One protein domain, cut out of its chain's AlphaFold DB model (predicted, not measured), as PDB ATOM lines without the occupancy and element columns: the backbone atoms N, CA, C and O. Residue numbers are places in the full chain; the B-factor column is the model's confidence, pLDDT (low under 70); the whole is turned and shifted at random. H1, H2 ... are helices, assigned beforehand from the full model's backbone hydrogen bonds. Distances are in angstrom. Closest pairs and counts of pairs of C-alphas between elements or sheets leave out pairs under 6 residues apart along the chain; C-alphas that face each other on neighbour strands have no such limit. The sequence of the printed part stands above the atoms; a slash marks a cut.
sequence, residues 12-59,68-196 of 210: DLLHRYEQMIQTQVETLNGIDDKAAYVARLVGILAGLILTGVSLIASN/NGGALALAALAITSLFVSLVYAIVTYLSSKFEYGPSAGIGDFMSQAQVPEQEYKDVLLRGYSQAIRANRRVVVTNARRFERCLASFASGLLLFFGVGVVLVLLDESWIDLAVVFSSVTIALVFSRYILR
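What this domain is: This is residues 12 to 59 and 68 to 196 of the 210 residues of an uncharacterized protein of Halomicrobium zhouii (UniProt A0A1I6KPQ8). A long, slender rod of helices is built along H4, with the nearly as long H1 slanting past it, while H2 and H5 pack on the later part of H4 and the short H3 folds back beside its first part. The four helices H1, H2, H4 and H5 form a loose up-and-down bundle, each running against the one before it in the chain; H1 stays apart from H5, and its residues 50 to 58 stick out with residue 59. The printed part has 177 residues with five named helices, H1 to H5 in chain order, and no named strand: the class is all helix. The whole is extended, with a radius of gyration of the C-alphas of 24.4 A and spans of 84 by 32 by 19 A.

How they stand to each other: H4, residues 117 to 169, is the hub and touches the four other helices. With its residues 142 to 167 alone it touches H2, residues 68 to 94, at a shallow tilt of 16 degrees, opposite ways; the closest C-alphas, of Ala 78 and Gly 156, are 4.1 A apart. With residues 147 to 166 alone it touches H5, residues 173 to 194, with which it forms a helical hairpin at 13 degrees; the closest C-alphas, of Ser 155 and Ala 187, are 4.8 A apart. H1, residues 12 to 58, touches H4 at a shallow tilt of 20 degrees, the same way, closest at the C-alphas of Leu 28 and Val 139, 6.1 A. H1 touches H2 with residues 31 to 42 alone, at 31 degrees, opposite ways; the C-alphas of Ala 35 and Ala 89 are the closest, 4.8 A. H2 touches H5 with residues 70 to 74 alone, closest at the C-alphas of Gly 70 and Asp 176, 6.0 A. H3, residues 104 to 112, forms a helical hairpin with H4, touching its residues 120 to 127 alone; the closest C-alphas, of Met 110 and Tyr 120, are 7.5 A apart. H3 is apart from H1, H2 and H5. In H1, H2 and H3 every O i to N i+4 pair is within hydrogen-bond range; in H4 48 of 49 are, and in H5 17 of 18.

Where its parts are: H4 is 76.7 A long, from C-alpha 117 at (-4.960, -45.874, 21.123) to C-alpha 169. H1 measures 69.0 A and begins at C-alpha 12, (-14.039, -37.439, 29.614). H2 measures 39.4 A, H3 12.8 A and H5 32.0 A, with C-alpha 194 at (-51.681, -33.229, 27.316).

The domain as a whole: The two C-alphas farthest apart, of Gln 114 and Glu 172, are 85.1 A apart. Residues 60 to 67 are not printed, and C-alphas 59 and 68 are 15.8 A apart across this cut. Of the links printed whole, H3 to H4 and H4 to H5 are tight and H2 to H3 is short. Residues 113, 170 and 171 have pLDDT under 70.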
ATOM      1  N   ASP A  12     -12.929 -38.182  28.983       87.69
ATOM      2  CA  ASP A  12     -14.039 -37.439  29.614       87.69
ATOM      3  C   ASP A  12     -15.319 -37.535  28.765       87.69
ATOM      4  O   ASP A  12     -16.406 -37.809  29.281       87.69
ATOM      5  N   LEU A  13     -15.207 -37.376  27.440       86.19
ATOM      6  CA  LEU A  13     -16.343 -37.497  26.524       86.19
ATOM      7  C   LEU A  13     -16.938 -38.911  26.503       86.19
ATOM      8  O   LEU A  13     -18.164 -39.044  26.490       86.19
ATOM      9  N   LEU A  14     -16.108 -39.956  26.536       86.56
ATOM     10  CA  LEU A  14     -16.566 -41.344  26.620       86.56
ATOM     11  C   LEU A  14     -17.371 -41.593  27.901       86.56
ATOM     12  O   LEU A  14     -18.481 -42.120  27.816       86.56
ATOM     13  N   HIS A  15     -16.886 -41.125  29.057       87.94
ATOM     14  CA  HIS A  15     -17.627 -41.219  30.322       87.94
ATOM     15  C   HIS A  15     -18.966 -40.475  30.261       87.94
ATOM     16  O   HIS A  15     -19.999 -41.003  30.680       87.94
ATOM     17  N   ARG A  16     -18.993 -39.262  29.691       88.50
ATOM     18  CA  ARG A  16     -20.246 -38.504  29.513       88.50
ATOM     19  C   ARG A  16     -21.231 -39.225  28.596       88.50
ATOM     20  O   ARG A  16     -22.439 -39.156  28.825       88.50
ATOM     21  N   TYR A  17     -20.747 -39.890  27.550       88.25
ATOM     22  CA  TYR A  17     -21.587 -40.668  26.645       88.25
ATOM     23  C   TYR A  17     -22.153 -41.919  27.305       88.25
ATOM     24  O   TYR A  17     -23.350 -42.170  27.173       88.25
ATOM     25  N   GLU A  18     -21.345 -42.659  28.057       87.25
ATOM     26  CA  GLU A  18     -21.815 -43.791  28.854       87.25
ATOM     27  C   GLU A  18     -22.893 -43.351  29.856       87.25
ATOM     28  O   GLU A  18     -23.993 -43.909  29.874       87.25
ATOM     29  N   GLN A  19     -22.642 -42.270  30.603       89.69
ATOM     30  CA  GLN A  19     -23.608 -41.709  31.549       89.69
ATOM     31  C   GLN A  19     -24.907 -41.259  30.858       89.69
ATOM     32  O   GLN A  19     -26.008 -41.436  31.393       89.69
ATOM     33  N   MET A  20     -24.812 -40.692  29.651       87.81
ATOM     34  CA  MET A  20     -25.982 -40.310  28.860       87.81
ATOM     35  C   MET A  20     -26.791 -41.533  28.421       87.81
ATOM     36  O   MET A  20     -28.020 -41.502  28.513       87.81
ATOM     37  N   ILE A  21     -26.130 -42.605  27.977       87.31
ATOM     38  CA  ILE A  21     -26.793 -43.870  27.646       87.31
ATOM     39  C   ILE A  21     -27.506 -44.422  28.881       87.31
ATOM     40  O   ILE A  21     -28.693 -44.735  28.794       87.31
ATOM     41  N   GLN A  22     -26.839 -44.468  30.037       88.06
ATOM     42  CA  GLN A  22     -27.452 -44.932  31.282       88.06
ATOM     43  C   GLN A  22     -28.691 -44.103  31.647       88.06
ATOM     44  O   GLN A  22     -29.751 -44.661  31.921       88.06
ATOM     45  N   THR A  23     -28.605 -42.774  31.549       88.19
ATOM     46  CA  THR A  23     -29.744 -41.877  31.802       88.19
ATOM     47  C   THR A  23     -30.909 -42.152  30.839       88.19
ATOM     48  O   THR A  23     -32.078 -42.100  31.232       88.19
ATOM     49  N   GLN A  24     -30.624 -42.465  29.571       85.94
ATOM     50  CA  GLN A  24     -31.650 -42.832  28.589       85.94
ATOM     51  C   GLN A  24     -32.300 -44.186  28.903       85.94
ATOM     52  O   GLN A  24     -33.519 -44.298  28.761       85.94
ATOM     53  N   VAL A  25     -31.528 -45.179  29.366       86.25
ATOM     54  CA  VAL A  25     -32.062 -46.467  29.851       86.25
ATOM     55  C   VAL A  25     -32.982 -46.243  31.045       86.25
ATOM     56  O   VAL A  25     -34.114 -46.717  31.044       86.25
ATOM     57  N   GLU A  26     -32.524 -45.496  32.048       87.75
ATOM     58  CA  GLU A  26     -33.303 -45.204  33.256       87.75
ATOM     59  C   GLU A  26     -34.600 -44.457  32.922       87.75
ATOM     60  O   GLU A  26     -35.667 -44.794  33.434       87.75
ATOM     61  N   THR A  27     -34.536 -43.492  32.001       86.25
ATOM     62  CA  THR A  27     -35.718 -42.765  31.516       86.25
ATOM     63  C   THR A  27     -36.711 -43.703  30.832       86.25
ATOM     64  O   THR A  27     -37.912 -43.616  31.085       86.25
ATOM     65  N   LEU A  28     -36.224 -44.604  29.975       85.56
ATOM     66  CA  LEU A  28     -37.059 -45.560  29.254       85.56
ATOM     67  C   LEU A  28     -37.726 -46.557  30.210       85.56
ATOM     68  O   LEU A  28     -38.943 -46.715  30.161       85.56
ATOM     69  N   ASN A  29     -36.959 -47.136  31.138       87.19
ATOM     70  CA  ASN A  29     -37.489 -48.013  32.184       87.19
ATOM     71  C   ASN A  29     -38.544 -47.288  33.031       87.19
ATOM     72  O   ASN A  29     -39.601 -47.839  33.320       87.19
ATOM     73  N   GLY A  30     -38.308 -46.014  33.358       87.75
ATOM     74  CA  GLY A  30     -39.282 -45.189  34.066       87.75
ATOM     75  C   GLY A  30     -40.583 -44.958  33.282       87.75
ATOM     76  O   GLY A  30     -41.647 -44.851  33.892       87.75
ATOM     77  N   ILE A  31     -40.532 -44.879  31.947       87.00
ATOM     78  CA  ILE A  31     -41.730 -44.824  31.092       87.00
ATOM     79  C   ILE A  31     -42.456 -46.176  31.110       87.00
ATOM     80  O   ILE A  31     -43.677 -46.204  31.273       87.00
ATOM     81  N   ASP A  32     -41.721 -47.279  30.993       88.19
ATOM     82  CA  ASP A  32     -42.282 -48.632  30.960       88.19
ATOM     83  C   ASP A  32     -42.963 -49.009  32.280       88.19
ATOM     84  O   ASP A  32     -44.093 -49.506  32.272       88.19
ATOM     85  N   ASP A  33     -42.339 -48.689  33.417       89.75
ATOM     86  CA  ASP A  33     -42.925 -48.890  34.743       89.75
ATOM     87  C   ASP A  33     -44.232 -48.107  34.882       89.75
ATOM     88  O   ASP A  33     -45.269 -48.660  35.265       89.75
ATOM     89  N   LYS A  34     -44.230 -46.821  34.506       89.06
ATOM     90  CA  LYS A  34     -45.439 -45.984  34.520       89.06
ATOM     91  C   LYS A  34     -46.524 -46.534  33.594       89.06
ATOM     92  O   LYS A  34     -47.693 -46.544  33.980       89.06
ATOM     93  N   ALA A  35     -46.170 -47.022  32.407       87.88
ATOM     94  CA  ALA A  35     -47.113 -47.662  31.494       87.88
ATOM     95  C   ALA A  35     -47.725 -48.930  32.114       87.88
ATOM     96  O   ALA A  35     -48.944 -49.114  32.057       87.88
ATOM     97  N   ALA A  36     -46.920 -49.761  32.781       88.75
ATOM     98  CA  ALA A  36     -47.401 -50.935  33.502       88.75
ATOM     99  C   ALA A  36     -48.353 -50.559  34.652       88.75
ATOM    100  O   ALA A  36     -49.382 -51.216  34.840       88.75
ATOM    101  N   TYR A  37     -48.070 -49.479  35.389       91.44
ATOM    102  CA  TYR A  37     -48.988 -48.949  36.401       91.44
ATOM    103  C   TYR A  37     -50.331 -48.514  35.798       91.44
ATOM    104  O   TYR A  37     -51.376 -48.892  36.330       91.44
ATOM    105  N   VAL A  38     -50.327 -47.787  34.673       89.56
ATOM    106  CA  VAL A  38     -51.567 -47.386  33.981       89.56
ATOM    107  C   VAL A  38     -52.351 -48.611  33.510       89.56
ATOM    108  O   VAL A  38     -53.553 -48.689  33.752       89.56
ATOM    109  N   ALA A  39     -51.690 -49.610  32.916       90.44
ATOM    110  CA  ALA A  39     -52.346 -50.846  32.486       90.44
ATOM    111  C   ALA A  39     -53.025 -51.584  33.654       90.44
ATOM    112  O   ALA A  39     -54.176 -52.013  33.535       90.44
ATOM    113  N   ARG A  40     -52.351 -51.686  34.809       92.88
ATOM    114  CA  ARG A  40     -52.931 -52.270  36.033       92.88
ATOM    115  C   ARG A  40     -54.146 -51.482  36.514       92.88
ATOM    116  O   ARG A  40     -55.165 -52.084  36.841       92.88
ATOM    117  N   LEU A  41     -54.055 -50.153  36.533       92.31
ATOM    118  CA  LEU A  41     -55.151 -49.280  36.949       92.31
ATOM    119  C   LEU A  41     -56.369 -49.432  36.029       92.31
ATOM    120  O   LEU A  41     -57.486 -49.566  36.521       92.31
ATOM    121  N   VAL A  42     -56.160 -49.490  34.709       91.19
ATOM    122  CA  VAL A  42     -57.232 -49.768  33.740       91.19
ATOM    123  C   VAL A  42     -57.853 -51.144  33.985       91.19
ATOM    124  O   VAL A  42     -59.073 -51.258  33.955       91.19
ATOM    125  N   GLY A  43     -57.055 -52.171  34.291       89.38
ATOM    126  CA  GLY A  43     -57.568 -53.499  34.650       89.38
ATOM    127  C   GLY A  43     -58.457 -53.488  35.899       89.38
ATOM    128  O   GLY A  43     -59.540 -54.074  35.890       89.38
ATOM    129  N   ILE A  44     -58.045 -52.771  36.950       93.88
ATOM    130  CA  ILE A  44     -58.847 -52.589  38.174       93.88
ATOM    131  C   ILE A  44     -60.152 -51.849  37.856       93.88
ATOM    132  O   ILE A  44     -61.228 -52.292  38.259       93.88
ATOM    133  N   LEU A  45     -60.073 -50.748  37.104       91.00
ATOM    134  CA  LEU A  45     -61.243 -49.967  36.703       91.00
ATOM    135  C   LEU A  45     -62.205 -50.789  35.847       91.00
ATOM    136  O   LEU A  45     -63.405 -50.734  36.085       91.00
ATOM    137  N   ALA A  46     -61.706 -51.585  34.901       89.25
ATOM    138  CA  ALA A  46     -62.534 -52.475  34.095       89.25
ATOM    139  C   ALA A  46     -63.305 -53.471  34.974       89.25
ATOM    140  O   ALA A  46     -64.501 -53.666  34.766       89.25
ATOM    141  N   GLY A  47     -62.658 -54.038  35.999       90.12
ATOM    142  CA  GLY A  47     -63.322 -54.878  36.997       90.12
ATOM    143  C   GLY A  47     -64.442 -54.139  37.734       90.12
ATOM    144  O   GLY A  47     -65.568 -54.629  37.780       90.12
ATOM    145  N   LEU A  48     -64.165 -52.930  38.234       90.38
ATOM    146  CA  LEU A  48     -65.159 -52.094  38.920       90.38
ATOM    147  C   LEU A  48     -66.339 -51.718  38.014       90.38
ATOM    148  O   LEU A  48     -67.489 -51.784  38.446       90.38
ATOM    149  N   ILE A  49     -66.069 -51.363  36.756       87.56
ATOM    150  CA  ILE A  49     -67.093 -51.042  35.757       87.56
ATOM    151  C   ILE A  49     -67.981 -52.264  35.510       87.56
ATOM    152  O   ILE A  49     -69.202 -52.141  35.555       87.56
ATOM    153  N   LEU A  50     -67.396 -53.450  35.305       86.94
ATOM    154  CA  LEU A  50     -68.154 -54.689  35.110       86.94
ATOM    155  C   LEU A  50     -69.014 -55.034  36.330       86.94
ATOM    156  O   LEU A  50     -70.162 -55.443  36.169       86.94
ATOM    157  N   THR A  51     -68.499 -54.833  37.546       89.06
ATOM    158  CA  THR A  51     -69.292 -54.992  38.772       89.06
ATOM    159  C   THR A  51     -70.459 -54.007  38.810       89.06
ATOM    160  O   THR A  51     -71.587 -54.426  39.059       89.06
ATOM    161  N   GLY A  52     -70.224 -52.727  38.511       82.94
ATOM    162  CA  GLY A  52     -71.280 -51.713  38.456       82.94
ATOM    163  C   GLY A  52     -72.367 -52.054  37.435       82.94
ATOM    164  O   GLY A  52     -73.549 -52.023  37.763       82.94
ATOM    165  N   VAL A  53     -71.973 -52.466  36.226       81.62
ATOM    166  CA  VAL A  53     -72.903 -52.907  35.173       81.62
ATOM    167  C   VAL A  53     -73.698 -54.138  35.612       81.62
ATOM    168  O   VAL A  53     -74.906 -54.178  35.405       81.62
ATOM    169  N   SER A  54     -73.051 -55.119  36.248       82.25
ATOM    170  CA  SER A  54     -73.714 -56.325  36.764       82.25
ATOM    171  C   SER A  54     -74.784 -55.990  37.808       82.25
ATOM    172  O   SER A  54     -75.906 -56.486  37.728       82.25
ATOM    173  N   LEU A  55     -74.475 -55.083  38.743       83.56
ATOM    174  CA  LEU A  55     -75.432 -54.628  39.756       83.56
ATOM    175  C   LEU A  55     -76.636 -53.926  39.123       83.56
ATOM    176  O   LEU A  55     -77.773 -54.220  39.487       83.56
ATOM    177  N   ILE A  56     -76.397 -53.050  38.147       76.88
ATOM    178  CA  ILE A  56     -77.465 -52.361  37.414       76.88
ATOM    179  C   ILE A  56     -78.339 -53.370  36.658       76.88
ATOM    180  O   ILE A  56     -79.560 -53.311  36.756       76.88
ATOM    181  N   ALA A  57     -77.726 -54.328  35.958       75.88
ATOM    182  CA  ALA A  57     -78.437 -55.352  35.196       75.88
ATOM    183  C   ALA A  57     -79.259 -56.303  36.083       75.88
ATOM    184  O   ALA A  57     -80.282 -56.820  35.642       75.88
ATOM    185  N   SER A  58     -78.826 -56.532  37.327       78.06
ATOM    186  CA  SER A  58     -79.540 -57.373  38.295       78.06
ATOM    187  C   SER A  58     -80.760 -56.701  38.934       78.06
ATOM    188  O   SER A  58     -81.548 -57.370  39.597       78.06
ATOM    189  N   ASN A  59     -80.917 -55.386  38.762       76.44
ATOM    190  CA  ASN A  59     -81.972 -54.623  39.406       76.44
ATOM    191  C   ASN A  59     -83.155 -54.453  38.439       76.44
ATOM    192  O   ASN A  59     -83.091 -53.656  37.504       76.44
ATOM    193  N   ASN A  68     -82.166 -42.522  28.524       71.38
ATOM    194  CA  ASN A  68     -80.794 -42.711  29.026       71.38
ATOM    195  C   ASN A  68     -79.739 -42.764  27.905       71.38
ATOM    196  O   ASN A  68     -78.629 -43.273  28.096       71.38
ATOM    197  N   GLY A  69     -80.087 -42.273  26.712       77.88
ATOM    198  CA  GLY A  69     -79.221 -42.312  25.533       77.88
ATOM    199  C   GLY A  69     -77.878 -41.604  25.743       77.88
ATOM    200  O   GLY A  69     -76.847 -42.139  25.327       77.88
ATOM    201  N   GLY A  70     -77.860 -40.455  26.428       83.19
ATOM    202  CA  GLY A  70     -76.628 -39.709  26.698       83.19
ATOM    203  C   GLY A  70     -75.672 -40.438  27.641       83.19
ATOM    204  O   GLY A  70     -74.484 -40.560  27.337       83.19
ATOM    205  N   ALA A  71     -76.186 -41.025  28.727       84.19
ATOM    206  CA  ALA A  71     -75.389 -41.836  29.649       84.19
ATOM    207  C   ALA A  71     -74.759 -43.055  28.955       84.19
ATOM    208  O   ALA A  71     -73.576 -43.336  29.155       84.19
ATOM    209  N   LEU A  72     -75.517 -43.751  28.097       85.38
ATOM    210  CA  LEU A  72     -75.001 -44.879  27.314       85.38
ATOM    211  C   LEU A  72     -73.916 -44.446  26.322       85.38
ATOM    212  O   LEU A  72     -72.890 -45.118  26.208       85.38
ATOM    213  N   ALA A  73     -74.112 -43.319  25.635       87.56
ATOM    214  CA  ALA A  73     -73.122 -42.780  24.709       87.56
ATOM    215  C   ALA A  73     -71.816 -42.406  25.432       87.56
ATOM    216  O   ALA A  73     -70.732 -42.795  24.990       87.56
ATOM    217  N   LEU A  74     -71.906 -41.712  26.572       91.19
ATOM    218  CA  LEU A  74     -70.741 -41.367  27.389       91.19
ATOM    219  C   LEU A  74     -70.040 -42.608  27.936       91.19
ATOM    220  O   LEU A  74     -68.815 -42.676  27.872       91.19
ATOM    221  N   ALA A  75     -70.788 -43.605  28.413       89.38
ATOM    222  CA  ALA A  75     -70.217 -44.851  28.911       89.38
ATOM    223  C   ALA A  75     -69.466 -45.605  27.803       89.38
ATOM    224  O   ALA A  75     -68.336 -46.043  28.012       89.38
ATOM    225  N   ALA A  76     -70.043 -45.700  26.601       90.31
ATOM    226  CA  ALA A  76     -69.397 -46.337  25.455       90.31
ATOM    227  C   ALA A  76     -68.094 -45.624  25.052       90.31
ATOM    228  O   ALA A  76     -67.070 -46.278  24.820       90.31
ATOM    229  N   LEU A  77     -68.107 -44.287  25.012       93.19
ATOM    230  CA  LEU A  77     -66.916 -43.479  24.734       93.19
ATOM    231  C   LEU A  77     -65.864 -43.618  25.841       93.19
ATOM    232  O   LEU A  77     -64.683 -43.792  25.540       93.19
ATOM    233  N   ALA A  78     -66.279 -43.598  27.109       92.88
ATOM    234  CA  ALA A  78     -65.395 -43.742  28.259       92.88
ATOM    235  C   ALA A  78     -64.677 -45.095  28.246       92.88
ATOM    236  O   ALA A  78     -63.449 -45.149  28.324       92.88
ATOM    237  N   ILE A  79     -65.433 -46.183  28.062       92.19
ATOM    238  CA  ILE A  79     -64.901 -47.547  27.969       92.19
ATOM    239  C   ILE A  79     -63.919 -47.646  26.803       92.19
ATOM    240  O   ILE A  79     -62.791 -48.101  26.985       92.19
ATOM    241  N   THR A  80     -64.305 -47.161  25.621       93.88
ATOM    242  CA  THR A  80     -63.442 -47.197  24.433       93.88
ATOM    243  C   THR A  80     -62.140 -46.427  24.675       93.88
ATOM    244  O   THR A  80     -61.063 -46.926  24.357       93.88
ATOM    245  N   SER A  81     -62.207 -45.253  25.309       93.94
ATOM    246  CA  SER A  81     -61.031 -44.453  25.670       93.94
ATOM    247  C   SER A  81     -60.109 -45.175  26.665       93.94
ATOM    248  O   SER A  81     -58.883 -45.106  26.537       93.94
ATOM    249  N   LEU A  82     -60.660 -45.919  27.629       93.88
ATOM    250  CA  LEU A  82     -59.860 -46.744  28.544       93.88
ATOM    251  C   LEU A  82     -59.174 -47.911  27.818       93.88
ATOM    252  O   LEU A  82     -57.995 -48.168  28.054       93.88
ATOM    253  N   PHE A  83     -59.864 -48.586  26.894       93.75
ATOM    254  CA  PHE A  83     -59.254 -49.651  26.088       93.75
ATOM    255  C   PHE A  83     -58.151 -49.123  25.166       93.75
ATOM    256  O   PHE A  83     -57.092 -49.739  25.064       93.75
ATOM    257  N   VAL A  84     -58.350 -47.960  24.540       94.88
ATOM    258  CA  VAL A  84     -57.306 -47.298  23.739       94.88
ATOM    259  C   VAL A  84     -56.088 -46.962  24.606       94.88
ATOM    260  O   VAL A  84     -54.955 -47.194  24.184       94.88
ATOM    261  N   SER A  85     -56.303 -46.494  25.840       94.56
ATOM    262  CA  SER A  85     -55.220 -46.272  26.805       94.56
ATOM    263  C   SER A  85     -54.450 -47.562  27.101       94.56
ATOM    264  O   SER A  85     -53.224 -47.581  26.997       94.56
ATOM    265  N   LEU A  86     -55.156 -48.664  27.371       93.06
ATOM    266  CA  LEU A  86     -54.539 -49.967  27.624       93.06
ATOM    267  C   LEU A  86     -53.680 -50.443  26.445       93.06
ATOM    268  O   LEU A  86     -52.563 -50.914  26.652       93.06
ATOM    269  N   VAL A  87     -54.165 -50.285  25.211       93.56
ATOM    270  CA  VAL A  87     -53.398 -50.633  24.006       93.56
ATOM    271  C   VAL A  87     -52.105 -49.821  23.938       93.56
ATOM    272  O   VAL A  87     -51.038 -50.399  23.734       93.56
ATOM    273  N   TYR A  88     -52.162 -48.505  24.162       92.62
ATOM    274  CA  TYR A  88     -50.949 -47.684  24.184       92.62
ATOM    275  C   TYR A  88     -49.997 -48.068  25.318       92.62
ATOM    276  O   TYR A  88     -48.787 -48.092  25.091       92.62
ATOM    277  N   ALA A  89     -50.505 -48.403  26.506       89.81
ATOM    278  CA  ALA A  89     -49.684 -48.869  27.621       89.81
ATOM    279  C   ALA A  89     -48.916 -50.151  27.260       89.81
ATOM    280  O   ALA A  89     -47.697 -50.201  27.412       89.81
ATOM    281  N   ILE A  90     -49.610 -51.152  26.707       89.44
ATOM    282  CA  ILE A  90     -49.013 -52.431  26.292       89.44
ATOM    283  C   ILE A  90     -47.982 -52.217  25.180       89.44
ATOM    284  O   ILE A  90     -46.879 -52.754  25.247       89.44
ATOM    285  N   VAL A  91     -48.316 -51.420  24.161       89.75
ATOM    286  CA  VAL A  91     -47.400 -51.136  23.046       89.75
ATOM    287  C   VAL A  91     -46.157 -50.387  23.522       89.75
ATOM    288  O   VAL A  91     -45.067 -50.661  23.027       89.75
ATOM    289  N   THR A  92     -46.301 -49.457  24.469       86.94
ATOM    290  CA  THR A  92     -45.162 -48.732  25.055       86.94
ATOM    291  C   THR A  92     -44.242 -49.713  25.776       86.94
ATOM    292  O   THR A  92     -43.080 -49.819  25.404       86.94
ATOM    293  N   TYR A  93     -44.810 -50.521  26.674       83.06
ATOM    294  CA  TYR A  93     -44.083 -51.525  27.449       83.06
ATOM    295  C   TYR A  93     -43.349 -52.560  26.576       83.06
ATOM    296  O   TYR A  93     -42.213 -52.924  26.855       83.06
ATOM    297  N   LEU A  94     -43.970 -53.035  25.489       83.38
ATOM    298  CA  LEU A  94     -43.368 -54.055  24.616       83.38
ATOM    299  C   LEU A  94     -42.364 -53.500  23.594       83.38
ATOM    300  O   LEU A  94     -41.616 -54.273  22.994       83.38
ATOM    301  N   SER A  95     -42.362 -52.190  23.331       78.50
ATOM    302  CA  SER A  95     -41.572 -51.606  22.240       78.50
ATOM    303  C   SER A  95     -40.218 -51.030  22.674       78.50
ATOM    304  O   SER A  95     -39.514 -50.469  21.829       78.50
ATOM    305  N   SER A  96     -39.830 -51.160  23.939       70.75
ATOM    306  CA  SER A  96     -38.540 -50.689  24.456       70.75
ATOM    307  C   SER A  96     -37.395 -51.627  24.054       70.75
ATOM    308  O   SER A  96     -37.029 -52.549  24.776       70.75
ATOM    309  N   LYS A  97     -36.829 -51.410  22.861       74.44
ATOM    310  CA  LYS A  97     -35.556 -52.018  22.430       74.44
ATOM    311  C   LYS A  97     -34.450 -50.971  22.524       74.44
ATOM    312  O   LYS A  97     -34.641 -49.861  22.034       74.44
ATOM    313  N   PHE A  98     -33.316 -51.329  23.121       71.75
ATOM    314  CA  PHE A  98     -32.241 -50.390  23.444       71.75
ATOM    315  C   PHE A  98     -30.864 -50.917  23.022       71.75
ATOM    316  O   PHE A  98     -30.613 -52.121  23.087       71.75
ATOM    317  N   GLU A  99     -29.976 -50.008  22.618       75.00
ATOM    318  CA  GLU A  99     -28.562 -50.293  22.355       75.00
ATOM    319  C   GLU A  99     -27.699 -49.787  23.520       75.00
ATOM    320  O   GLU A  99     -27.583 -48.583  23.742       75.00
ATOM    321  N   TYR A 100     -27.093 -50.706  24.277       72.56
ATOM    322  CA  TYR A 100     -26.351 -50.400  25.511       72.56
ATOM    323  C   TYR A 100     -24.931 -49.854  25.289       72.56
ATOM    324  O   TYR A 100     -24.269 -49.480  26.253       72.56
ATOM    325  N   GLY A 101     -24.448 -49.796  24.047       73.62
ATOM    326  CA  GLY A 101     -23.087 -49.356  23.757       73.62
ATOM    327  C   GLY A 101     -22.637 -49.662  22.326       73.62
ATOM    328  O   GLY A 101     -23.477 -49.948  21.467       73.62
ATOM    329  N   PRO A 102     -21.319 -49.598  22.061       72.31
ATOM    330  CA  PRO A 102     -20.732 -49.943  20.771       72.31
ATOM    331  C   PRO A 102     -21.140 -51.356  20.334       72.31
ATOM    332  O   PRO A 102     -21.236 -52.271  21.153       72.31
ATOM    333  N   SER A 103     -21.388 -51.546  19.038       75.06
ATOM    334  CA  SER A 103     -21.824 -52.842  18.516       75.06
ATOM    335  C   SER A 103     -20.758 -53.925  18.721       75.06
ATOM    336  O   SER A 103     -19.560 -53.645  18.727       75.06
ATOM    337  N   ALA A 104     -21.184 -55.189  18.827       74.00
ATOM    338  CA  ALA A 104     -20.268 -56.326  18.976       74.00
ATOM    339  C   ALA A 104     -19.203 -56.390  17.861       74.00
ATOM    340  O   ALA A 104     -18.060 -56.753  18.121       74.00
ATOM    341  N   GLY A 105     -19.541 -55.932  16.649       73.19
ATOM    342  CA  GLY A 105     -18.598 -55.859  15.531       73.19
ATOM    343  C   GLY A 105     -17.425 -54.897  15.759       73.19
ATOM    344  O   GLY A 105     -16.356 -55.110  15.194       73.19
ATOM    345  N   ILE A 106     -17.585 -53.877  16.612       72.00
ATOM    346  CA  ILE A 106     -16.467 -53.028  17.047       72.00
ATOM    347  C   ILE A 106     -15.537 -53.831  17.963       72.00
ATOM    348  O   ILE A 106     -14.327 -53.788  17.778       72.00
ATOM    349  N   GLY A 107     -16.084 -54.616  18.897       71.25
ATOM    350  CA  GLY A 107     -15.293 -55.501  19.759       71.25
ATOM    351  C   GLY A 107     -14.477 -56.526  18.966       71.25
ATOM    352  O   GLY A 107     -13.287 -56.703  19.227       71.25
ATOM    353  N   ASP A 108     -15.081 -57.126  17.938       75.88
ATOM    354  CA  ASP A 108     -14.400 -58.086  17.065       75.88
ATOM    355  C   ASP A 108     -13.261 -57.431  16.268       75.88
ATOM    356  O   ASP A 108     -12.159 -57.983  16.215       75.88
ATOM    357  N   PHE A 109     -13.487 -56.234  15.714       72.94
ATOM    358  CA  PHE A 109     -12.464 -55.463  14.997       72.94
ATOM    359  C   PHE A 109     -11.280 -55.096  15.904       72.94
ATOM    360  O   PHE A 109     -10.126 -55.280  15.520       72.94
ATOM    361  N   MET A 110     -11.563 -54.663  17.137       73.62
ATOM    362  CA  MET A 110     -10.532 -54.320  18.124       73.62
ATOM    363  C   MET A 110      -9.757 -55.541  18.630       73.62
ATOM    364  O   MET A 110      -8.592 -55.419  18.993       73.62
ATOM    365  N   SER A 111     -10.378 -56.723  18.661       74.56
ATOM    366  CA  SER A 111      -9.712 -57.953  19.114       74.56
ATOM    367  C   SER A 111      -8.716 -58.522  18.096       74.56
ATOM    368  O   SER A 111      -7.790 -59.241  18.471       74.56
ATOM    369  N   GLN A 112      -8.905 -58.216  16.809       72.56
ATOM    370  CA  GLN A 112      -8.126 -58.787  15.705       72.56
ATOM    371  C   GLN A 112      -7.035 -57.845  15.183       72.56
ATOM    372  O   GLN A 112      -6.085 -58.305  14.551       72.56
ATOM    373  N   ALA A 113      -7.149 -56.543  15.448       69.56
ATOM    374  CA  ALA A 113      -6.197 -55.535  15.004       69.56
ATOM    375  C   ALA A 113      -5.410 -54.950  16.188       69.56
ATOM    376  O   ALA A 113      -5.968 -54.662  17.243       69.56
ATOM    377  N   GLN A 114      -4.104 -54.724  16.008       73.50
ATOM    378  CA  GLN A 114      -3.351 -53.818  16.881       73.50
ATOM    379  C   GLN A 114      -3.773 -52.389  16.536       73.50
ATOM    380  O   GLN A 114      -3.150 -51.733  15.704       73.50
ATOM    381  N   VAL A 115      -4.893 -51.957  17.109       75.56
ATOM    382  CA  VAL A 115      -5.450 -50.629  16.865       75.56
ATOM    383  C   VAL A 115      -4.697 -49.611  17.729       75.56
ATOM    384  O   VAL A 115      -4.599 -49.811  18.944       75.56
ATOM    385  N   PRO A 116      -4.140 -48.538  17.141       82.12
ATOM    386  CA  PRO A 116      -3.562 -47.433  17.897       82.12
ATOM    387  C   PRO A 116      -4.572 -46.846  18.888       82.12
ATOM    388  O   PRO A 116      -5.762 -46.759  18.590       82.12
ATOM    389  N   GLU A 117      -4.099 -46.382  20.044       79.81
ATOM    390  CA  GLU A 117      -4.960 -45.874  21.123       79.81
ATOM    391  C   GLU A 117      -5.926 -44.766  20.661       79.81
ATOM    392  O   GLU A 117      -7.101 -44.766  21.022       79.81
ATOM    393  N   GLN A 118      -5.459 -43.870  19.789       80.94
ATOM    394  CA  GLN A 118      -6.275 -42.796  19.222       80.94
ATOM    395  C   GLN A 118      -7.419 -43.326  18.340       80.94
ATOM    396  O   GLN A 118      -8.563 -42.890  18.440       80.94
ATOM    397  N   GLU A 119      -7.126 -44.315  17.494       81.94
ATOM    398  CA  GLU A 119      -8.117 -44.926  16.604       81.94
ATOM    399  C   GLU A 119      -9.139 -45.754  17.405       81.94
ATOM    400  O   GLU A 119     -10.322 -45.802  17.060       81.94
ATOM    401  N   TYR A 120      -8.714 -46.324  18.537       80.94
ATOM    402  CA  TYR A 120      -9.605 -46.972  19.496       80.94
ATOM    403  C   TYR A 120     -10.624 -45.990  20.095       80.94
ATOM    404  O   TYR A 120     -11.832 -46.253  20.050       80.94
ATOM    405  N   LYS A 121     -10.154 -44.841  20.603       81.69
ATOM    406  CA  LYS A 121     -11.007 -43.786  21.181       81.69
ATOM    407  C   LYS A 121     -11.996 -43.236  20.152       81.69
ATOM    408  O   LYS A 121     -13.194 -43.168  20.433       81.69
ATOM    409  N   ASP A 122     -11.539 -42.965  18.931       84.06
ATOM    410  CA  ASP A 122     -12.381 -42.476  17.834       84.06
ATOM    411  C   ASP A 122     -13.518 -43.440  17.471       84.06
ATOM    412  O   ASP A 122     -14.672 -43.031  17.282       84.06
ATOM    413  N   VAL A 123     -13.220 -44.736  17.361       85.75
ATOM    414  CA  VAL A 123     -14.227 -45.747  17.020       85.75
ATOM    415  C   VAL A 123     -15.244 -45.909  18.149       85.75
ATOM    416  O   VAL A 123     -16.447 -45.988  17.873       85.75
ATOM    417  N   LEU A 124     -14.804 -45.898  19.412       85.50
ATOM    418  CA  LEU A 124     -15.714 -45.923  20.557       85.50
ATOM    419  C   LEU A 124     -16.620 -44.692  20.588       85.50
ATOM    420  O   LEU A 124     -17.838 -44.841  20.690       85.50
ATOM    421  N   LEU A 125     -16.063 -43.487  20.433       85.88
ATOM    422  CA  LEU A 125     -16.833 -42.240  20.402       85.88
ATOM    423  C   LEU A 125     -17.904 -42.270  19.304       85.88
ATOM    424  O   LEU A 125     -19.047 -41.862  19.536       85.88
ATOM    425  N   ARG A 126     -17.577 -42.809  18.122       86.12
ATOM    426  CA  ARG A 126     -18.550 -43.014  17.036       86.12
ATOM    427  C   ARG A 126     -19.625 -44.029  17.415       86.12
ATOM    428  O   ARG A 126     -20.801 -43.756  17.171       86.12
ATOM    429  N   GLY A 127     -19.247 -45.159  18.013       85.06
ATOM    430  CA  GLY A 127     -20.180 -46.191  18.473       85.06
ATOM    431  C   GLY A 127     -21.182 -45.650  19.494       85.06
ATOM    432  O   GLY A 127     -22.392 -45.751  19.293       85.06
ATOM    433  N   TYR A 128     -20.690 -44.972  20.531       86.00
ATOM    434  CA  TYR A 128     -21.524 -44.320  21.537       86.00
ATOM    435  C   TYR A 128     -22.414 -43.221  20.943       86.00
ATOM    436  O   TYR A 128     -23.606 -43.163  21.243       86.00
ATOM    437  N   SER A 129     -21.886 -42.378  20.049       85.62
ATOM    438  CA  SER A 129     -22.683 -41.338  19.383       85.62
ATOM    439  C   SER A 129     -23.832 -41.928  18.553       85.62
ATOM    440  O   SER A 129     -24.947 -41.396  18.562       85.62
ATOM    441  N   GLN A 130     -23.594 -43.044  17.855       86.44
ATOM    442  CA  GLN A 130     -24.632 -43.752  17.103       86.44
ATOM    443  C   GLN A 130     -25.700 -44.341  18.029       86.44
ATOM    444  O   GLN A 130     -26.886 -44.086  17.794       86.44
ATOM    445  N   ALA A 131     -25.292 -45.018  19.107       83.38
ATOM    446  CA  ALA A 131     -26.203 -45.570  20.109       83.38
ATOM    447  C   ALA A 131     -27.071 -44.467  20.743       83.38
ATOM    448  O   ALA A 131     -28.296 -44.562  20.733       83.38
ATOM    449  N   ILE A 132     -26.480 -43.343  21.167       85.06
ATOM    450  CA  ILE A 132     -27.210 -42.183  21.717       85.06
ATOM    451  C   ILE A 132     -28.265 -41.662  20.728       85.06
ATOM    452  O   ILE A 132     -29.396 -41.357  21.119       85.06
ATOM    453  N   ARG A 133     -27.936 -41.557  19.433       84.88
ATOM    454  CA  ARG A 133     -28.882 -41.096  18.396       84.88
ATOM    455  C   ARG A 133     -29.989 -42.115  18.114       84.88
ATOM    456  O   ARG A 133     -31.118 -41.717  17.811       84.88
ATOM    457  N   ALA A 134     -29.687 -43.410  18.156       83.94
ATOM    458  CA  ALA A 134     -30.677 -44.475  18.009       83.94
ATOM    459  C   ALA A 134     -31.636 -44.493  19.208       83.94
ATOM    460  O   ALA A 134     -32.849 -44.358  19.032       83.94
ATOM    461  N   ASN A 135     -31.086 -44.514  20.419       84.56
ATOM    462  CA  ASN A 135     -31.823 -44.525  21.675       84.56
ATOM    463  C   ASN A 135     -32.692 -43.273  21.849       84.56
ATOM    464  O   ASN A 135     -33.862 -43.395  22.207       84.56
ATOM    465  N   ARG A 136     -32.202 -42.076  21.482       84.38
ATOM    466  CA  ARG A 136     -33.017 -40.842  21.497       84.38
ATOM    467  C   ARG A 136     -34.302 -40.992  20.679       84.38
ATOM    468  O   ARG A 136     -35.358 -40.541  21.117       84.38
ATOM    469  N   ARG A 137     -34.244 -41.629  19.503       84.75
ATOM    470  CA  ARG A 137     -35.435 -41.853  18.663       84.75
ATOM    471  C   ARG A 137     -36.434 -42.794  19.335       84.75
ATOM    472  O   ARG A 137     -37.638 -42.540  19.263       84.75
ATOM    473  N   VAL A 138     -35.948 -43.839  20.006       83.75
ATOM    474  CA  VAL A 138     -36.789 -44.781  20.761       83.75
ATOM    475  C   VAL A 138     -37.443 -44.085  21.953       83.75
ATOM    476  O   VAL A 138     -38.663 -44.148  22.082       83.75
ATOM    477  N   VAL A 139     -36.669 -43.344  22.754       84.50
ATOM    478  CA  VAL A 139     -37.171 -42.593  23.918       84.50
ATOM    479  C   VAL A 139     -38.260 -41.604  23.505       84.50
ATOM    480  O   VAL A 139     -39.346 -41.632  24.074       84.50
ATOM    481  N   VAL A 140     -38.032 -40.788  22.468       85.00
ATOM    482  CA  VAL A 140     -39.040 -39.827  21.976       85.00
ATOM    483  C   VAL A 140     -40.301 -40.539  21.475       85.00
ATOM    484  O   VAL A 140     -41.418 -40.095  21.732       85.00
ATOM    485  N   THR A 141     -40.145 -41.662  20.770       86.19
ATOM    486  CA  THR A 141     -41.291 -42.421  20.251       86.19
ATOM    487  C   THR A 141     -42.112 -43.044  21.381       86.19
ATOM    488  O   THR A 141     -43.342 -42.969  21.350       86.19
ATOM    489  N   ASN A 142     -41.460 -43.632  22.385       84.81
ATOM    490  CA  ASN A 142     -42.138 -44.225  23.537       84.81
ATOM    491  C   ASN A 142     -42.749 -43.162  24.455       84.81
ATOM    492  O   ASN A 142     -43.881 -43.350  24.892       84.81
ATOM    493  N   ALA A 143     -42.096 -42.013  24.649       86.25
ATOM    494  CA  ALA A 143     -42.670 -40.873  25.366       86.25
ATOM    495  C   ALA A 143     -43.980 -40.400  24.713       86.25
ATOM    496  O   ALA A 143     -45.020 -40.386  25.368       86.25
ATOM    497  N   ARG A 144     -43.984 -40.178  23.390       88.12
ATOM    498  CA  ARG A 144     -45.198 -39.803  22.639       88.12
ATOM    499  C   ARG A 144     -46.316 -40.845  22.735       88.12
ATOM    500  O   ARG A 144     -47.499 -40.504  22.742       88.12
ATOM    501  N   ARG A 145     -45.977 -42.138  22.763       88.62
ATOM    502  CA  ARG A 145     -46.969 -43.212  22.962       88.62
ATOM    503  C   ARG A 145     -47.532 -43.186  24.381       88.62
ATOM    504  O   ARG A 145     -48.743 -43.326  24.544       88.62
ATOM    505  N   PHE A 146     -46.683 -42.957  25.377       88.88
ATOM    506  CA  PHE A 146     -47.091 -42.827  26.770       88.88
ATOM    507  C   PHE A 146     -47.961 -41.581  27.011       88.88
ATOM    508  O   PHE A 146     -48.964 -41.661  27.716       88.88
ATOM    509  N   GLU A 147     -47.682 -40.458  26.353       89.81
ATOM    510  CA  GLU A 147     -48.553 -39.272  26.376       89.81
ATOM    511  C   GLU A 147     -49.955 -39.583  25.841       89.81
ATOM    512  O   GLU A 147     -50.956 -39.248  26.474       89.81
ATOM    513  N   ARG A 148     -50.046 -40.285  24.701       91.06
ATOM    514  CA  ARG A 148     -51.335 -40.731  24.138       91.06
ATOM    515  C   ARG A 148     -52.055 -41.706  25.066       91.06
ATOM    516  O   ARG A 148     -53.273 -41.607  25.213       91.06
ATOM    517  N   CYS A 149     -51.314 -42.603  25.718       92.56
ATOM    518  CA  CYS A 149     -51.841 -43.486  26.756       92.56
ATOM    519  C   CYS A 149     -52.519 -42.679  27.873       92.56
ATOM    520  O   CYS A 149     -53.673 -42.953  28.216       92.56
ATOM    521  N   LEU A 150     -51.832 -41.657  28.389       90.81
ATOM    522  CA  LEU A 150     -52.311 -40.826  29.489       90.81
ATOM    523  C   LEU A 150     -53.490 -39.931  29.082       90.81
ATOM    524  O   LEU A 150     -54.466 -39.835  29.824       90.81
ATOM    525  N   ALA A 151     -53.448 -39.325  27.893       93.12
ATOM    526  CA  ALA A 151     -54.548 -38.518  27.362       93.12
ATOM    527  C   ALA A 151     -55.834 -39.348  27.203       93.12
ATOM    528  O   ALA A 151     -56.919 -38.925  27.616       93.12
ATOM    529  N   SER A 152     -55.703 -40.564  26.665       92.88
ATOM    530  CA  SER A 152     -56.817 -41.504  26.516       92.88
ATOM    531  C   SER A 152     -57.339 -41.991  27.871       92.88
ATOM    532  O   SER A 152     -58.550 -42.106  28.067       92.88
ATOM    533  N   PHE A 153     -56.445 -42.231  28.835       93.44
ATOM    534  CA  PHE A 153     -56.819 -42.610  30.197       93.44
ATOM    535  C   PHE A 153     -57.647 -41.515  30.879       93.44
ATOM    536  O   PHE A 153     -58.764 -41.759  31.338       93.44
ATOM    537  N   ALA A 154     -57.117 -40.290  30.893       93.25
ATOM    538  CA  ALA A 154     -57.761 -39.146  31.520       93.25
ATOM    539  C   ALA A 154     -59.115 -38.827  30.872       93.25
ATOM    540  O   ALA A 154     -60.089 -38.573  31.576       93.25
ATOM    541  N   SER A 155     -59.203 -38.912  29.541       93.81
ATOM    542  CA  SER A 155     -60.472 -38.743  28.823       93.81
ATOM    543  C   SER A 155     -61.501 -39.792  29.225       93.81
ATOM    544  O   SER A 155     -62.652 -39.444  29.472       93.81
ATOM    545  N   GLY A 156     -61.088 -41.056  29.362       93.06
ATOM    546  CA  GLY A 156     -61.963 -42.123  29.843       93.06
ATOM    547  C   GLY A 156     -62.529 -41.823  31.233       93.06
ATOM    548  O   GLY A 156     -63.734 -41.941  31.437       93.06
ATOM    549  N   LEU A 157     -61.690 -41.360  32.164       93.25
ATOM    550  CA  LEU A 157     -62.130 -40.976  33.510       93.25
ATOM    551  C   LEU A 157     -63.097 -39.785  33.511       93.25
ATOM    552  O   LEU A 157     -64.119 -39.830  34.194       93.25
ATOM    553  N   LEU A 158     -62.802 -38.736  32.739       93.75
ATOM    554  CA  LEU A 158     -63.662 -37.552  32.640       93.75
ATOM    555  C   LEU A 158     -65.035 -37.899  32.055       93.75
ATOM    556  O   LEU A 158     -66.060 -37.439  32.558       93.75
ATOM    557  N   LEU A 159     -65.071 -38.752  31.030       93.19
ATOM    558  CA  LEU A 159     -66.320 -39.223  30.438       93.19
ATOM    559  C   LEU A 159     -67.115 -40.099  31.416       93.19
ATOM    560  O   LEU A 159     -68.329 -39.935  31.513       93.19
ATOM    561  N   PHE A 160     -66.450 -40.964  32.193       90.50
ATOM    562  CA  PHE A 160     -67.103 -41.741  33.255       90.50
ATOM    563  C   PHE A 160     -67.722 -40.860  34.338       90.50
ATOM    564  O   PHE A 160     -68.808 -41.161  34.829       90.50
ATOM    565  N   PHE A 161     -67.066 -39.754  34.689       89.62
ATOM    566  CA  PHE A 161     -67.652 -38.781  35.603       89.62
ATOM    567  C   PHE A 161     -68.941 -38.182  35.021       89.62
ATOM    568  O   PHE A 161     -69.953 -38.109  35.716       89.62
ATOM    569  N   GLY A 162     -68.941 -37.858  33.723       88.19
ATOM    570  CA  GLY A 162     -70.133 -37.417  32.995       88.19
ATOM    571  C   GLY A 162     -71.288 -38.424  33.042       88.19
ATOM    572  O   GLY A 162     -72.428 -38.020  33.254       88.19
ATOM    573  N   VAL A 163     -71.006 -39.732  32.941       87.88
ATOM    574  CA  VAL A 163     -72.025 -40.792  33.111       87.88
ATOM    575  C   VAL A 163     -72.705 -40.684  34.476       87.88
ATOM    576  O   VAL A 163     -73.929 -40.735  34.557       87.88
ATOM    577  N   GLY A 164     -71.925 -40.499  35.545       83.00
ATOM    578  CA  GLY A 164     -72.460 -40.330  36.896       83.00
ATOM    579  C   GLY A 164     -73.349 -39.092  37.033       83.00
ATOM    580  O   GLY A 164     -74.414 -39.173  37.636       83.00
ATOM    581  N   VAL A 165     -72.951 -37.965  36.431       85.19
ATOM    582  CA  VAL A 165     -73.751 -36.727  36.431       85.19
ATOM    583  C   VAL A 165     -75.098 -36.944  35.746       85.19
ATOM    584  O   VAL A 165     -76.127 -36.593  36.320       85.19
ATOM    585  N   VAL A 166     -75.101 -37.548  34.553       83.94
ATOM    586  CA  VAL A 166     -76.340 -37.801  33.802       83.94
ATOM    587  C   VAL A 166     -77.267 -38.738  34.574       83.94
ATOM    588  O   VAL A 166     -78.439 -38.424  34.734       83.94
ATOM    589  N   LEU A 167     -76.747 -39.851  35.100       79.00
ATOM    590  CA  LEU A 167     -77.573 -40.858  35.774       79.00
ATOM    591  C   LEU A 167     -78.148 -40.402  37.122       79.00
ATOM    592  O   LEU A 167     -79.168 -40.938  37.544       79.00
ATOM    593  N   VAL A 168     -77.488 -39.478  37.830       76.00
ATOM    594  CA  VAL A 168     -77.886 -39.083  39.195       76.00
ATOM    595  C   VAL A 168     -78.712 -37.799  39.222       76.00
ATOM    596  O   VAL A 168     -79.562 -37.649  40.097       76.00
ATOM    597  N   LEU A 169     -78.443 -36.847  38.324       70.69
ATOM    598  CA  LEU A 169     -78.927 -35.473  38.486       70.69
ATOM    599  C   LEU A 169     -79.994 -35.049  37.476       70.69
ATOM    600  O   LEU A 169     -80.599 -33.998  37.683       70.69
ATOM    601  N   LEU A 170     -80.220 -35.803  36.395       68.81
ATOM    602  CA  LEU A 170     -80.967 -35.304  35.239       68.81
ATOM    603  C   LEU A 170     -82.097 -36.244  34.811       68.81
ATOM    604  O   LEU A 170     -81.843 -37.333  34.316       68.81
ATOM    605  N   ASP A 171     -83.336 -35.763  34.928       68.00
ATOM    606  CA  ASP A 171     -84.529 -36.379  34.314       68.00
ATOM    607  C   ASP A 171     -84.928 -35.671  32.996       68.00
ATOM    608  O   ASP A 171     -85.737 -36.160  32.209       68.00
ATOM    609  N   GLU A 172     -84.341 -34.497  32.726       74.38
ATOM    610  CA  GLU A 172     -84.692 -33.614  31.609       74.38
ATOM    611  C   GLU A 172     -83.771 -33.813  30.394       74.38
ATOM    612  O   GLU A 172     -82.556 -33.590  30.454       74.38
ATOM    613  N   SER A 173     -84.355 -34.151  29.241       71.81
ATOM    614  CA  SER A 173     -83.615 -34.594  28.046       71.81
ATOM    615  C   SER A 173     -82.700 -33.528  27.422       71.81
ATOM    616  O   SER A 173     -81.707 -33.855  26.775       71.81
ATOM    617  N   TRP A 174     -83.011 -32.239  27.593       75.31
ATOM    618  CA  TRP A 174     -82.190 -31.147  27.055       75.31
ATOM    619  C   TRP A 174     -80.923 -30.898  27.884       75.31
ATOM    620  O   TRP A 174     -79.906 -30.463  27.338       75.31
ATOM    621  N   ILE A 175     -80.961 -31.207  29.185       77.69
ATOM    622  CA  ILE A 175     -79.804 -31.070  30.075       77.69
ATOM    623  C   ILE A 175     -78.840 -32.245  29.870       77.69
ATOM    624  O   ILE A 175     -77.628 -32.032  29.891       77.69
ATOM    625  N   ASP A 176     -79.357 -33.447  29.578       81.31
ATOM    626  CA  ASP A 176     -78.541 -34.617  29.207       81.31
ATOM    627  C   ASP A 176     -77.607 -34.279  28.033       81.31
ATOM    628  O   ASP A 176     -76.383 -34.376  28.139       81.31
ATOM    629  N   LEU A 177     -78.157 -33.729  26.945       83.50
ATOM    630  CA  LEU A 177     -77.366 -33.363  25.767       83.50
ATOM    631  C   LEU A 177     -76.299 -32.297  26.080       83.50
ATOM    632  O   LEU A 177     -75.169 -32.387  25.588       83.50
ATOM    633  N   ALA A 178     -76.615 -31.316  26.931       86.88
ATOM    634  CA  ALA A 178     -75.657 -30.302  27.368       86.88
ATOM    635  C   ALA A 178     -74.515 -30.895  28.217       86.88
ATOM    636  O   ALA A 178     -73.349 -30.515  28.048       86.88
ATOM    637  N   VAL A 179     -74.813 -31.853  29.101       87.31
ATOM    638  CA  VAL A 179     -73.798 -32.556  29.902       87.31
ATOM    639  C   VAL A 179     -72.931 -33.464  29.038       87.31
ATOM    640  O   VAL A 179     -71.709 -33.462  29.194       87.31
ATOM    641  N   VAL A 180     -73.514 -34.174  28.072       88.62
ATOM    642  CA  VAL A 180     -72.752 -34.969  27.101       88.62
ATOM    643  C   VAL A 180     -71.790 -34.073  26.323       88.62
ATOM    644  O   VAL A 180     -70.587 -34.341  26.278       88.62
ATOM    645  N   PHE A 181     -72.292 -32.973  25.758       90.88
ATOM    646  CA  PHE A 181     -71.479 -32.062  24.956       90.88
ATOM    647  C   PHE A 181     -70.356 -31.414  25.775       90.88
ATOM    648  O   PHE A 181     -69.210 -31.358  25.321       90.88
ATOM    649  N   SER A 182     -70.651 -30.964  26.998       91.19
ATOM    650  CA  SER A 182     -69.642 -30.383  27.892       91.19
ATOM    651  C   SER A 182     -68.595 -31.409  28.329       91.19
ATOM    652  O   SER A 182     -67.405 -31.110  28.244       91.19
ATOM    653  N   SER A 183     -68.994 -32.631  28.692       91.88
ATOM    654  CA  SER A 183     -68.069 -33.707  29.084       91.88
ATOM    655  C   SER A 183     -67.111 -34.068  27.948       91.88
ATOM    656  O   SER A 183     -65.898 -34.145  28.152       91.88
ATOM    657  N   VAL A 184     -67.635 -34.219  26.728       92.94
ATOM    658  CA  VAL A 184     -66.826 -34.481  25.528       92.94
ATOM    659  C   VAL A 184     -65.895 -33.305  25.228       92.94
ATOM    660  O   VAL A 184     -64.716 -33.512  24.945       92.94
ATOM    661  N   THR A 185     -66.386 -32.069  25.334       93.94
ATOM    662  CA  THR A 185     -65.575 -30.866  25.099       93.94
ATOM    663  C   THR A 185     -64.428 -30.762  26.104       93.94
ATOM    664  O   THR A 185     -63.287 -30.542  25.702       93.94
ATOM    665  N   ILE A 186     -64.698 -30.978  27.395       93.69
ATOM    666  CA  ILE A 186     -63.680 -30.967  28.453       93.69
ATOM    667  C   ILE A 186     -62.645 -32.067  28.198       93.69
ATOM    668  O   ILE A 186     -61.449 -31.782  28.217       93.69
ATOM    669  N   ALA A 187     -63.079 -33.294  27.889       92.69
ATOM    670  CA  ALA A 187     -62.174 -34.400  27.578       92.69
ATOM    671  C   ALA A 187     -61.280 -34.099  26.359       92.69
ATOM    672  O   ALA A 187     -60.078 -34.370  26.387       92.69
ATOM    673  N   LEU A 188     -61.829 -33.475  25.310       92.69
ATOM    674  CA  LEU A 188     -61.074 -33.073  24.120       92.69
ATOM    675  C   LEU A 188     -60.069 -31.954  24.408       92.69
ATOM    676  O   LEU A 188     -58.929 -32.036  23.950       92.69
ATOM    677  N   VAL A 189     -60.468 -30.921  25.156       92.62
ATOM    678  CA  VAL A 189     -59.574 -29.823  25.558       92.62
ATOM    679  C   VAL A 189     -58.442 -30.361  26.428       92.62
ATOM    680  O   VAL A 189     -57.281 -30.037  26.185       92.62
ATOM    681  N   PHE A 190     -58.758 -31.236  27.381       89.88
ATOM    682  CA  PHE A 190     -57.772 -31.842  28.267       89.88
ATOM    683  C   PHE A 190     -56.808 -32.764  27.511       89.88
ATOM    684  O   PHE A 190     -55.594 -32.662  27.675       89.88
ATOM    685  N   SER A 191     -57.319 -33.597  26.599       90.38
ATOM    686  CA  SER A 191     -56.484 -34.400  25.696       90.38
ATOM    687  C   SER A 191     -55.566 -33.541  24.834       90.38
ATOM    688  O   SER A 191     -54.378 -33.826  24.717       90.38
ATOM    689  N   ARG A 192     -56.096 -32.465  24.240       89.31
ATOM    690  CA  ARG A 192     -55.310 -31.506  23.449       89.31
ATOM    691  C   ARG A 192     -54.222 -30.841  24.283       89.31
ATOM    692  O   ARG A 192     -53.138 -30.621  23.759       89.31
ATOM    693  N   TYR A 193     -54.513 -30.527  25.543       88.50
ATOM    694  CA  TYR A 193     -53.550 -29.949  26.471       88.50
ATOM    695  C   TYR A 193     -52.405 -30.924  26.777       88.50
ATOM    696  O   TYR A 193     -51.249 -30.537  26.652       88.50
ATOM    697  N   ILE A 194     -52.707 -32.194  27.077       85.19
ATOM    698  CA  ILE A 194     -51.681 -33.229  27.316       85.19
ATOM    699  C   ILE A 194     -50.815 -33.466  26.074       85.19
ATOM    700  O   ILE A 194     -49.612 -33.663  26.193       85.19
ATOM    701  N   LEU A 195     -51.415 -33.449  24.882       85.25
ATOM    702  CA  LEU A 195     -50.718 -33.733  23.624       85.25
ATOM    703  C   LEU A 195     -49.925 -32.540  23.062       85.25
ATOM    704  O   LEU A 195     -49.301 -32.679  22.009       85.25
ATOM    705  N   ARG A 196     -49.958 -31.361  23.697       82.94
ATOM    706  CA  ARG A 196     -49.109 -30.240  23.277       82.94
ATOM    707  C   ARG A 196     -47.677 -30.478  23.748       82.94
ATOM    708  O   ARG A 196     -47.389 -30.437  24.939       82.94
TER     709      ARG A 196